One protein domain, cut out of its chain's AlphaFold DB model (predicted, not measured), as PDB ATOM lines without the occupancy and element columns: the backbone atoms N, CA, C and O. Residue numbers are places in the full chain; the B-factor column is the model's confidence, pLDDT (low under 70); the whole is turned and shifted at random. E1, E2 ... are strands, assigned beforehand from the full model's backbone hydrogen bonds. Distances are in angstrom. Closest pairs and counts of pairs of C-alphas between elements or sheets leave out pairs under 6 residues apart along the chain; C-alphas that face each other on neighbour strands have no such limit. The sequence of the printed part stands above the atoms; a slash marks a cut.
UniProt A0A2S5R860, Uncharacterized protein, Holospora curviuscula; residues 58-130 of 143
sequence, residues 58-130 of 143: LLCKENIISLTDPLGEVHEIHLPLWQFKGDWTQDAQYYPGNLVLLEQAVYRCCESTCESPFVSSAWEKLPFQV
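This is residues 58 to 130 of the 143 residues of an uncharacterized protein of Holospora curviuscula (UniProt A0A2S5R860). Two sheets follow each other along one elongated body: a strongly twisted four-strand sheet, E4 to E7, and a smaller three-strand sheet, E1 to E3, which meet only where E1 comes near E4 and E7. The turn at residues 69 to 73 makes one tip of the body, and two long loops, residues 88 to 98 and 110 to 122, reach to the other end. The printed part has 73 residues, with no named helix and seven named strands, E1 to E7 in chain order; the class is all strand, though under half of the residues, 34 of 73, are in named strands. The larger sheet is mixed, in the order E4 E5 E6 E7, and the smaller is antiparallel, in the order E1 E2 E3. The whole is compact, with a radius of gyration of the C-alphas of 12.7 A, and spans 40 by 21 by 16 A.

In the larger sheet E5, residues 99 to 102, and E6, residues 105 to 109, are antiparallel at 139 degrees, a hairpin with N 100 and O 107 2.9 A apart. E7, residues 123 to 129, is an edge strand, antiparallel to E6 at 151 degrees, with N 108 and O 124 2.8 A apart. E5, E6 and E7 form a meander, each strand the antiparallel neighbour of the one before. The other edge strand, E4, residues 84 to 87, is parallel to E5 at 12 degrees, with N 85 and O 99 2.9 A apart. From edge to edge the strands' lines turn by 78 degrees. A second meander holds E1, residues 58 to 61, E2, residues 64 to 68, and E3, residues 74 to 78. E1 and E2 are a hairpin, with N 59 and O 66 2.9 A apart; E2 and E3 are another, with N 67 and O 75 2.8 A apart. Between the sheets, the closest C-alphas of E1 and E7 are those of Leu 58 and Gln 129, 6.9 A apart; those of E1 and E4 are Lys 61 and Gly 86, 8.0 A apart. E3 and E4 are apart.

E7 is the longest strand, 15.2 A from C-alpha 123 at (62.766, -85.393, 142.281) to C-alpha 129 at (59.604, -72.496, 149.686). E6 measures 12.9 A, E3 12.6 A and E2 12.4 A. E1 begins at C-alpha 58, (62.735, -71.192, 155.656).

The C-alphas of Leu 71 and Glu 115, 40.7 A apart, are the farthest; those of Leu 58 and Val 130, first and last printed, are 4.7 A apart. The printed part has no cut. The links E4 to E5 and E6 to E7 are long. Mean pLDDT of the printed part is 75.9, and residues 58 to 64, 68 to 72, 78 to 82 and 127 to 130 are under 70.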
ATOM      1  N   LEU A  58      61.824 -70.057 155.712       63.19
ATOM      2  CA  LEU A  58      62.735 -71.192 155.656       63.19
ATOM      3  C   LEU A  58      64.133 -70.695 155.285       63.19
ATOM      4  O   LEU A  58      64.310 -70.141 154.199       63.19
ATOM      5  N   LEU A  59      65.113 -70.923 156.158       67.62
ATOM      6  CA  LEU A  59      66.526 -70.680 155.890       67.62
ATOM      7  C   LEU A  59      67.277 -72.012 155.934       67.62
ATOM      8  O   LEU A  59      67.375 -72.650 156.978       67.62
ATOM      9  N   CYS A  60      67.829 -72.421 154.798       62.22
ATOM     10  CA  CYS A  60      68.680 -73.605 154.718       62.22
ATOM     11  C   CYS A  60      70.143 -73.165 154.701       62.22
ATOM     12  O   CYS A  60      70.566 -72.473 153.772       62.22
ATOM     13  N   LYS A  61      70.921 -73.576 155.704       66.50
ATOM     14  CA  LYS A  61      72.365 -73.346 155.751       66.50
ATOM     15  C   LYS A  61      73.074 -74.652 156.074       66.50
ATOM     16  O   LYS A  61      72.921 -75.190 157.167       66.50
ATOM     17  N   GLU A  62      73.860 -75.138 155.117       67.75
ATOM     18  CA  GLU A  62      74.641 -76.373 155.254       67.75
ATOM     19  C   GLU A  62      73.747 -77.551 155.658       67.75
ATOM     20  O   GLU A  62      72.965 -78.012 154.845       67.75
ATOM     21  N   ASN A  63      73.813 -78.034 156.893       69.62
ATOM     22  CA  ASN A  63      73.019 -79.159 157.384       69.62
ATOM     23  C   ASN A  63      71.904 -78.748 158.357       69.62
ATOM     24  O   ASN A  63      71.360 -79.602 159.055       69.62
ATOM     25  N   ILE A  64      71.586 -77.458 158.433       69.38
ATOM     26  CA  ILE A  64      70.581 -76.913 159.342       69.38
ATOM     27  C   ILE A  64      69.475 -76.258 158.515       69.38
ATOM     28  O   ILE A  64      69.731 -75.394 157.672       69.38
ATOM     29  N   ILE A  65      68.237 -76.685 158.762       75.12
ATOM     30  CA  ILE A  65      67.037 -76.000 158.282       75.12
ATOM     31  C   ILE A  65      66.484 -75.199 159.454       75.12
ATOM     32  O   ILE A  65      65.952 -75.778 160.396       75.12
ATOM     33  N   SER A  66      66.604 -73.878 159.395       71.81
ATOM     34  CA  SER A  66      65.976 -72.967 160.349       71.81
ATOM     35  C   SER A  66      64.592 -72.582 159.822       71.81
ATOM     36  O   SER A  66      64.457 -71.967 158.761       71.81
ATOM     37  N   LEU A  67      63.559 -72.981 160.551       72.75
ATOM     38  CA  LEU A  67      62.164 -72.624 160.333       72.75
ATOM     39  C   LEU A  67      61.834 -71.445 161.242       72.75
ATOM     40  O   LEU A  67      61.746 -71.623 162.451       72.75
ATOM     41  N   THR A  68      61.652 -70.253 160.686       68.25
ATOM     42  CA  THR A  68      61.167 -69.111 161.461       68.25
ATOM     43  C   THR A  68      59.656 -69.033 161.324       68.25
ATOM     44  O   THR A  68      59.125 -68.714 160.253       68.25
ATOM     45  N   ASP A  69      58.968 -69.324 162.418       68.69
ATOM     46  CA  ASP A  69      57.534 -69.162 162.541       68.69
ATOM     47  C   ASP A  69      57.129 -67.689 162.403       68.69
ATOM     48  O   ASP A  69      57.895 -66.775 162.715       68.69
ATOM     49  N   PRO A  70      55.880 -67.417 162.002       60.91
ATOM     50  CA  PRO A  70      55.342 -66.060 161.927       60.91
ATOM     51  C   PRO A  70      55.254 -65.333 163.281       60.91
ATOM     52  O   PRO A  70      54.960 -64.140 163.312       60.91
ATOM     53  N   LEU A  71      55.450 -66.040 164.399       63.75
ATOM     54  CA  LEU A  71      55.603 -65.450 165.733       63.75
ATOM     55  C   LEU A  71      57.064 -65.091 166.068       63.75
ATOM     56  O   LEU A  71      57.317 -64.536 167.133       63.75
ATOM     57  N   GLY A  72      58.008 -65.374 165.164       63.19
ATOM     58  CA  GLY A  72      59.439 -65.138 165.351       63.19
ATOM     59  C   GLY A  72      60.178 -66.267 166.070       63.19
ATOM     60  O   GLY A  72      61.363 -66.113 166.359       63.19
ATOM     61  N   GLU A  73      59.516 -67.391 166.359       71.12
ATOM     62  CA  GLU A  73      60.180 -68.572 166.915       71.12
ATOM     63  C   GLU A  73      60.999 -69.268 165.827       71.12
ATOM     64  O   GLU A  73      60.502 -69.517 164.733       71.12
ATOM     65  N   VAL A  74      62.270 -69.548 166.115       71.56
ATOM     66  CA  VAL A  74      63.177 -70.217 165.179       71.56
ATOM     67  C   VAL A  74      63.358 -71.661 165.623       71.56
ATOM     68  O   VAL A  74      63.899 -71.926 166.693       71.56
ATOM     69  N   HIS A  75      62.931 -72.592 164.779       72.56
ATOM     70  CA  HIS A  75      63.122 -74.022 164.956       72.56
ATOM     71  C   HIS A  75      64.250 -74.505 164.048       72.56
ATOM     72  O   HIS A  75      64.125 -74.503 162.826       72.56
ATOM     73  N   GLU A  76      65.357 -74.937 164.643       74.31
ATOM     74  CA  GLU A  76      66.498 -75.471 163.904       74.31
ATOM     75  C   GLU A  76      66.405 -76.993 163.809       74.31
ATOM     76  O   GLU A  76      66.468 -77.716 164.803       74.31
ATOM     77  N   ILE A  77      66.259 -77.495 162.586       73.69
ATOM     78  CA  ILE A  77      66.317 -78.921 162.290       73.69
ATOM     79  C   ILE A  77      67.725 -79.235 161.808       73.69
ATOM     80  O   ILE A  77      68.116 -78.880 160.695       73.69
ATOM     81  N   HIS A  78      68.477 -79.944 162.645       68.62
ATOM     82  CA  HIS A  78      69.754 -80.523 162.254       68.62
ATOM     83  C   HIS A  78      69.504 -81.770 161.412       68.62
ATOM     84  O   HIS A  78      69.093 -82.815 161.919       68.62
ATOM     85  N   LEU A  79      69.766 -81.659 160.116       67.38
ATOM     86  CA  LEU A  79      69.778 -82.801 159.225       67.38
ATOM     87  C   LEU A  79      71.139 -83.508 159.294       67.38
ATOM     88  O   LEU A  79      72.182 -82.865 159.463       67.38
ATOM     89  N   PRO A  80      71.166 -84.841 159.137       69.50
ATOM     90  CA  PRO A  80      72.415 -85.555 158.940       69.50
ATOM     91  C   PRO A  80      73.111 -85.051 157.666       69.50
ATOM     92  O   PRO A  80      72.478 -84.851 156.630       69.50
ATOM     93  N   LEU A  81      74.435 -84.884 157.738       60.84
ATOM     94  CA  LEU A  81      75.294 -84.280 156.699       60.84
ATOM     95  C   LEU A  81      75.181 -84.934 155.309       60.84
ATOM     96  O   LEU A  81      75.616 -84.370 154.308       60.84
ATOM     97  N   TRP A  82      74.640 -86.147 155.232       63.50
ATOM     98  CA  TRP A  82      74.469 -86.876 153.976       63.50
ATOM     99  C   TRP A  82      73.153 -86.556 153.275       63.50
ATOM    100  O   TRP A  82      73.040 -86.815 152.082       63.50
ATOM    101  N   GLN A  83      72.192 -85.981 153.997       75.25
ATOM    102  CA  GLN A  83      70.823 -85.817 153.540       75.25
ATOM    103  C   GLN A  83      70.580 -84.484 152.840       75.25
ATOM    104  O   GLN A  83      69.739 -84.445 151.961       75.25
ATOM    105  N   PHE A  84      71.311 -83.412 153.152       79.81
ATOM    106  CA  PHE A  84      71.203 -82.144 152.421       79.81
ATOM    107  C   PHE A  84      72.500 -81.843 151.673       79.81
ATOM    108  O   PHE A  84      73.580 -81.831 152.259       79.81
ATOM    109  N   LYS A  85      72.393 -81.635 150.359       78.88
ATOM    110  CA  LYS A  85      73.537 -81.452 149.455       78.88
ATOM    111  C   LYS A  85      73.748 -80.005 149.008       78.88
ATOM    112  O   LYS A  85      74.691 -79.759 148.266       78.88
ATOM    113  N   GLY A  86      72.936 -79.061 149.485       78.31
ATOM    114  CA  GLY A  86      73.026 -77.656 149.083       78.31
ATOM    115  C   GLY A  86      72.248 -77.356 147.807       78.31
ATOM    116  O   GLY A  86      71.253 -78.020 147.499       78.31
ATOM    117  N   ASP A  87      72.694 -76.336 147.079       82.88
ATOM    118  CA  ASP A  87      72.161 -76.007 145.760       82.88
ATOM    119  C   ASP A  87      72.371 -77.174 144.782       82.88
ATOM    120  O   ASP A  87      73.429 -77.817 144.752       82.88
ATOM    121  N   TRP A  88      71.349 -77.460 143.976       85.12
ATOM    122  CA  TRP A  88      71.449 -78.485 142.946       85.12
ATOM    123  C   TRP A  88      72.554 -78.128 141.945       85.12
ATOM    124  O   TRP A  88      72.634 -77.005 141.446       85.12
ATOM    125  N   THR A  89      73.406 -79.103 141.646       82.56
ATOM    126  CA  THR A  89      74.538 -78.978 140.730       82.56
ATOM    127  C   THR A  89      74.459 -80.049 139.651       82.56
ATOM    128  O   THR A  89      74.089 -81.195 139.908       82.56
ATOM    129  N   GLN A  90      74.799 -79.659 138.424       83.06
ATOM    130  CA  GLN A  90      74.890 -80.581 137.294       83.06
ATOM    131  C   GLN A  90      76.035 -81.576 137.506       83.06
ATOM    132  O   GLN A  90      77.036 -81.239 138.138       83.06
ATOM    133  N   ASP A  91      75.858 -82.799 136.996       80.56
ATOM    134  CA  ASP A  91      76.846 -83.889 137.047       80.56
ATOM    135  C   ASP A  91      77.288 -84.281 138.477       80.56
ATOM    136  O   ASP A  91      78.305 -84.948 138.682       80.56
ATOM    137  N   ALA A  92      76.508 -83.885 139.490       82.56
ATOM    138  CA  ALA A  92      76.673 -84.323 140.866       82.56
ATOM    139  C   ALA A  92      75.860 -85.600 141.122       82.56
ATOM    140  O   ALA A  92      74.688 -85.709 140.758       82.56
ATOM    141  N   GLN A  93      76.478 -86.571 141.797       84.25
ATOM    142  CA  GLN A  93      75.801 -87.807 142.179       84.25
ATOM    143  C   GLN A  93      74.874 -87.561 143.373       84.25
ATOM    144  O   GLN A  93      75.324 -87.263 144.488       84.25
ATOM    145  N   TYR A  94      73.582 -87.790 143.159       85.50
ATOM    146  CA  TYR A  94      72.567 -87.793 144.200       85.50
ATOM    147  C   TYR A  94      72.048 -89.210 144.448       85.50
ATOM    148  O   TYR A  94      72.014 -90.060 143.557       85.50
ATOM    149  N   TYR A  95      71.690 -89.472 145.700       85.19
ATOM    150  CA  TYR A  95      71.134 -90.732 146.167       85.19
ATOM    151  C   TYR A  95      69.727 -90.488 146.717       85.19
ATOM    152  O   TYR A  95      69.452 -89.381 147.194       85.19
ATOM    153  N   PRO A  96      68.860 -91.515 146.708       84.94
ATOM    154  CA  PRO A  96      67.540 -91.434 147.308       84.94
ATOM    155  C   PRO A  96      67.606 -90.899 148.741       84.94
ATOM    156  O   PRO A  96      68.380 -91.383 149.566       84.94
ATOM    157  N   GLY A  97      66.787 -89.892 149.037       79.44
ATOM    158  CA  GLY A  97      66.778 -89.194 150.322       79.44
ATOM    159  C   GLY A  97      67.632 -87.927 150.373       79.44
ATOM    160  O   GLY A  97      67.439 -87.148 151.304       79.44
ATOM    161  N   ASN A  98      68.493 -87.672 149.383       85.75
ATOM    162  CA  ASN A  98      69.206 -86.400 149.286       85.75
ATOM    163  C   ASN A  98      68.234 -85.250 149.003       85.75
ATOM    164  O   ASN A  98      67.309 -85.376 148.207       85.75
ATOM    165  N   LEU A  99      68.488 -84.110 149.624       83.94
ATOM    166  CA  LEU A  99      67.745 -82.871 149.503       83.94
ATOM    167  C   LEU A  99      68.624 -81.848 148.793       83.94
ATOM    168  O   LEU A  99      69.792 -81.671 149.154       83.94
ATOM    169  N   VAL A 100      68.051 -81.178 147.801       85.25
ATOM    170  CA  VAL A 100      68.705 -80.105 147.052       85.25
ATOM    171  C   VAL A 100      67.811 -78.882 146.983       85.25
ATOM    172  O   VAL A 100      66.585 -78.978 147.054       85.25
ATOM    173  N   LEU A 101      68.444 -77.732 146.818       82.62
ATOM    174  CA  LEU A 101      67.784 -76.453 146.626       82.62
ATOM    175  C   LEU A 101      67.862 -76.080 145.143       82.62
ATOM    176  O   LEU A 101      68.946 -75.996 144.571       82.62
ATOM    177  N   LEU A 102      66.710 -75.891 144.505       80.31
ATOM    178  CA  LEU A 102      66.613 -75.454 143.114       80.31
ATOM    179  C   LEU A 102      65.509 -74.401 143.021       80.31
ATOM    180  O   LEU A 102      64.376 -74.656 143.421       80.31
ATOM    181  N   GLU A 103      65.845 -73.211 142.523       76.56
ATOM    182  CA  GLU A 103      64.886 -72.111 142.318       76.56
ATOM    183  C   GLU A 103      64.016 -71.811 143.556       76.56
ATOM    184  O   GLU A 103      62.798 -71.687 143.461       76.56
ATOM    185  N   GLN A 104      64.639 -71.717 144.741       73.75
ATOM    186  CA  GLN A 104      63.959 -71.456 146.026       73.75
ATOM    187  C   GLN A 104      62.990 -72.562 146.488       73.75
ATOM    188  O   GLN A 104      62.303 -72.401 147.496       73.75
ATOM    189  N   ALA A 105      62.951 -73.705 145.808       77.12
ATOM    190  CA  ALA A 105      62.224 -74.886 146.246       77.12
ATOM    191  C   ALA A 105      63.195 -75.977 146.706       77.12
ATOM    192  O   ALA A 105      64.297 -76.130 146.172       77.12
ATOM    193  N   VAL A 106      62.768 -76.741 147.709       81.69
ATOM    194  CA  VAL A 106      63.502 -77.923 148.166       81.69
ATOM    195  C   VAL A 106      62.974 -79.142 147.423       81.69
ATOM    196  O   VAL A 106      61.772 -79.418 147.436       81.69
ATOM    197  N   TYR A 107      63.881 -79.883 146.800       83.81
ATOM    198  CA  TYR A 107      63.584 -81.132 146.115       83.81
ATOM    199  C   TYR A 107      64.249 -82.294 146.833       83.81
ATOM    200  O   TYR A 107      65.410 -82.212 147.235       83.81
ATOM    201  N   ARG A 108      63.511 -83.390 146.966       85.62
ATOM    202  CA  ARG A 108      64.000 -84.652 147.502       85.62
ATOM    203  C   ARG A 108      64.245 -85.628 146.363       85.62
ATOM    204  O   ARG A 108      63.352 -85.917 145.579       85.62
ATOM    205  N   CYS A 109      65.453 -86.154 146.299       85.56
ATOM    206  CA  CYS A 109      65.853 -87.193 145.367       85.56
ATOM    207  C   CYS A 109      65.131 -88.501 145.731       85.56
ATOM    208  O   CYS A 109      65.248 -88.981 146.864       85.56
ATOM    209  N   CYS A 110      64.364 -89.058 144.800       84.69
ATOM    210  CA  CYS A 110      63.633 -90.318 144.969       84.69
ATOM    211  C   CYS A 110      64.427 -91.509 144.426       84.69
ATOM    212  O   CYS A 110      64.375 -92.596 144.996       84.69
ATOM    213  N   GLU A 111      65.198 -91.286 143.365       83.06
ATOM    214  CA  GLU A 111      65.985 -92.297 142.662       83.06
ATOM    215  C   GLU A 111      67.430 -91.817 142.533       83.06
ATOM    216  O   GLU A 111      67.678 -90.619 142.479       83.06
ATOM    217  N   SER A 112      68.414 -92.715 142.516       85.06
ATOM    218  CA  SER A 112      69.812 -92.296 142.365       85.06
ATOM    219  C   SER A 112      70.038 -91.686 140.982       85.06
ATOM    220  O   SER A 112      69.949 -92.401 139.985       85.06
ATOM    221  N   THR A 113      70.386 -90.402 140.926       82.50
ATOM    222  CA  THR A 113      70.604 -89.681 139.666       82.50
ATOM    223  C   THR A 113      71.974 -89.027 139.614       82.50
ATOM    224  O   THR A 113      72.430 -88.456 140.606       82.50
ATOM    225  N   CYS A 114      72.578 -89.033 138.430       82.25
ATOM    226  CA  CYS A 114      73.753 -88.230 138.073       82.25
ATOM    227  C   CYS A 114      73.497 -87.462 136.758       82.25
ATOM    228  O   CYS A 114      74.417 -87.126 136.023       82.25
ATOM    229  N   GLU A 115      72.222 -87.284 136.400       73.94
ATOM    230  CA  GLU A 115      71.818 -86.831 135.072       73.94
ATOM    231  C   GLU A 115      71.849 -85.301 134.936       73.94
ATOM    232  O   GLU A 115      71.524 -84.555 135.865       73.94
ATOM    233  N   SER A 116      72.199 -84.847 133.733       73.19
ATOM    234  CA  SER A 116      72.067 -83.475 133.247       73.19
ATOM    235  C   SER A 116      71.196 -83.526 131.977       73.19
ATOM    236  O   SER A 116      71.666 -84.012 130.949       73.19
ATOM    237  N   PRO A 117      69.908 -83.108 131.992       79.19
ATOM    238  CA  PRO A 117      69.259 -82.065 132.811       79.19
ATOM    239  C   PRO A 117      68.491 -82.554 134.060       79.19
ATOM    240  O   PRO A 117      68.356 -83.746 134.294       79.19
ATOM    241  N   PHE A 118      67.947 -81.616 134.857       80.12
ATOM    242  CA  PHE A 118      67.108 -81.909 136.032       80.12
ATOM    243  C   PHE A 118      65.837 -82.688 135.641       80.12
ATOM    244  O   PHE A 118      64.915 -82.134 135.036       80.12
ATOM    245  N   VAL A 119      65.780 -83.974 135.997       80.81
ATOM    246  CA  VAL A 119      64.661 -84.871 135.670       80.81
ATOM    247  C   VAL A 119      63.610 -84.832 136.775       80.81
ATOM    248  O   VAL A 119      63.731 -85.538 137.768       80.81
ATOM    249  N   SER A 120      62.539 -84.055 136.609       77.31
ATOM    250  CA  SER A 120      61.483 -83.914 137.629       77.31
ATOM    251  C   SER A 120      60.856 -85.236 138.097       77.31
ATOM    252  O   SER A 120      60.341 -85.293 139.205       77.31
ATOM    253  N   SER A 121      60.925 -86.311 137.308       83.50
ATOM    254  CA  SER A 121      60.466 -87.648 137.718       83.50
ATOM    255  C   SER A 121      61.297 -88.269 138.844       83.50
ATOM    256  O   SER A 121      60.758 -89.038 139.631       83.50
ATOM    257  N   ALA A 122      62.579 -87.918 138.952       82.69
ATOM    258  CA  ALA A 122      63.469 -88.420 139.996       82.69
ATOM    259  C   ALA A 122      63.491 -87.532 141.255       82.69
ATOM    260  O   ALA A 122      64.173 -87.855 142.233       82.69
ATOM    261  N   TRP A 123      62.756 -86.413 141.237       85.69
ATOM    262  CA  TRP A 123      62.766 -85.393 142.281       85.69
ATOM    263  C   TRP A 123      61.352 -85.079 142.777       85.69
ATOM    264  O   TRP A 123      60.520 -84.527 142.063       85.69
ATOM    265  N   GLU A 124      61.099 -85.344 144.051       84.88
ATOM    266  CA  GLU A 124      59.881 -84.936 144.739       84.88
ATOM    267  C   GLU A 124      60.015 -83.487 145.214       84.88
ATOM    268  O   GLU A 124      60.851 -83.156 146.061       84.88
ATOM    269  N   LYS A 125      59.184 -82.598 144.661       82.06
ATOM    270  CA  LYS A 125      59.083 -81.215 145.130       82.06
ATOM    271  C   LYS A 125      58.394 -81.196 146.487       82.06
ATOM    272  O   LYS A 125      57.224 -81.564 146.596       82.06
ATOM    273  N   LEU A 126      59.088 -80.703 147.503       78.31
ATOM    274  CA  LEU A 126      58.482 -80.522 148.810       78.31
ATOM    275  C   LEU A 126      57.631 -79.238 148.834       78.31
ATOM    276  O   LEU A 126      57.958 -78.270 148.140       78.31
ATOM    277  N   PRO A 127      56.557 -79.180 149.645       68.19
ATOM    278  CA  PRO A 127      55.671 -78.013 149.744       68.19
ATOM    279  C   PRO A 127      56.321 -76.793 150.432       68.19
ATOM    280  O   PRO A 127      55.629 -75.852 150.814       68.19
ATOM    281  N   PHE A 128      57.644 -76.792 150.595       64.69
ATOM    282  CA  PHE A 128      58.413 -75.772 151.294       64.69
ATOM    283  C   PHE A 128      59.089 -74.837 150.281       64.69
ATOM    284  O   PHE A 128      59.790 -75.293 149.375       64.69
ATOM    285  N   GLN A 129      58.891 -73.528 150.444       58.12
ATOM    286  CA  GLN A 129      59.604 -72.496 149.686       58.12
ATOM    287  C   GLN A 129      60.618 -71.822 150.601       58.12
ATOM    288  O   GLN A 129      60.255 -71.226 151.612       58.12
ATOM    289  N   VAL A 130      61.892 -71.911 150.237       59.75
ATOM    290  CA  VAL A 130      62.968 -71.196 150.918       59.75
ATOM    291  C   VAL A 130      62.810 -69.732 150.552       59.75
ATOM    292  O   VAL A 130      63.012 -69.349 149.399       59.75
TER     293      VAL A 130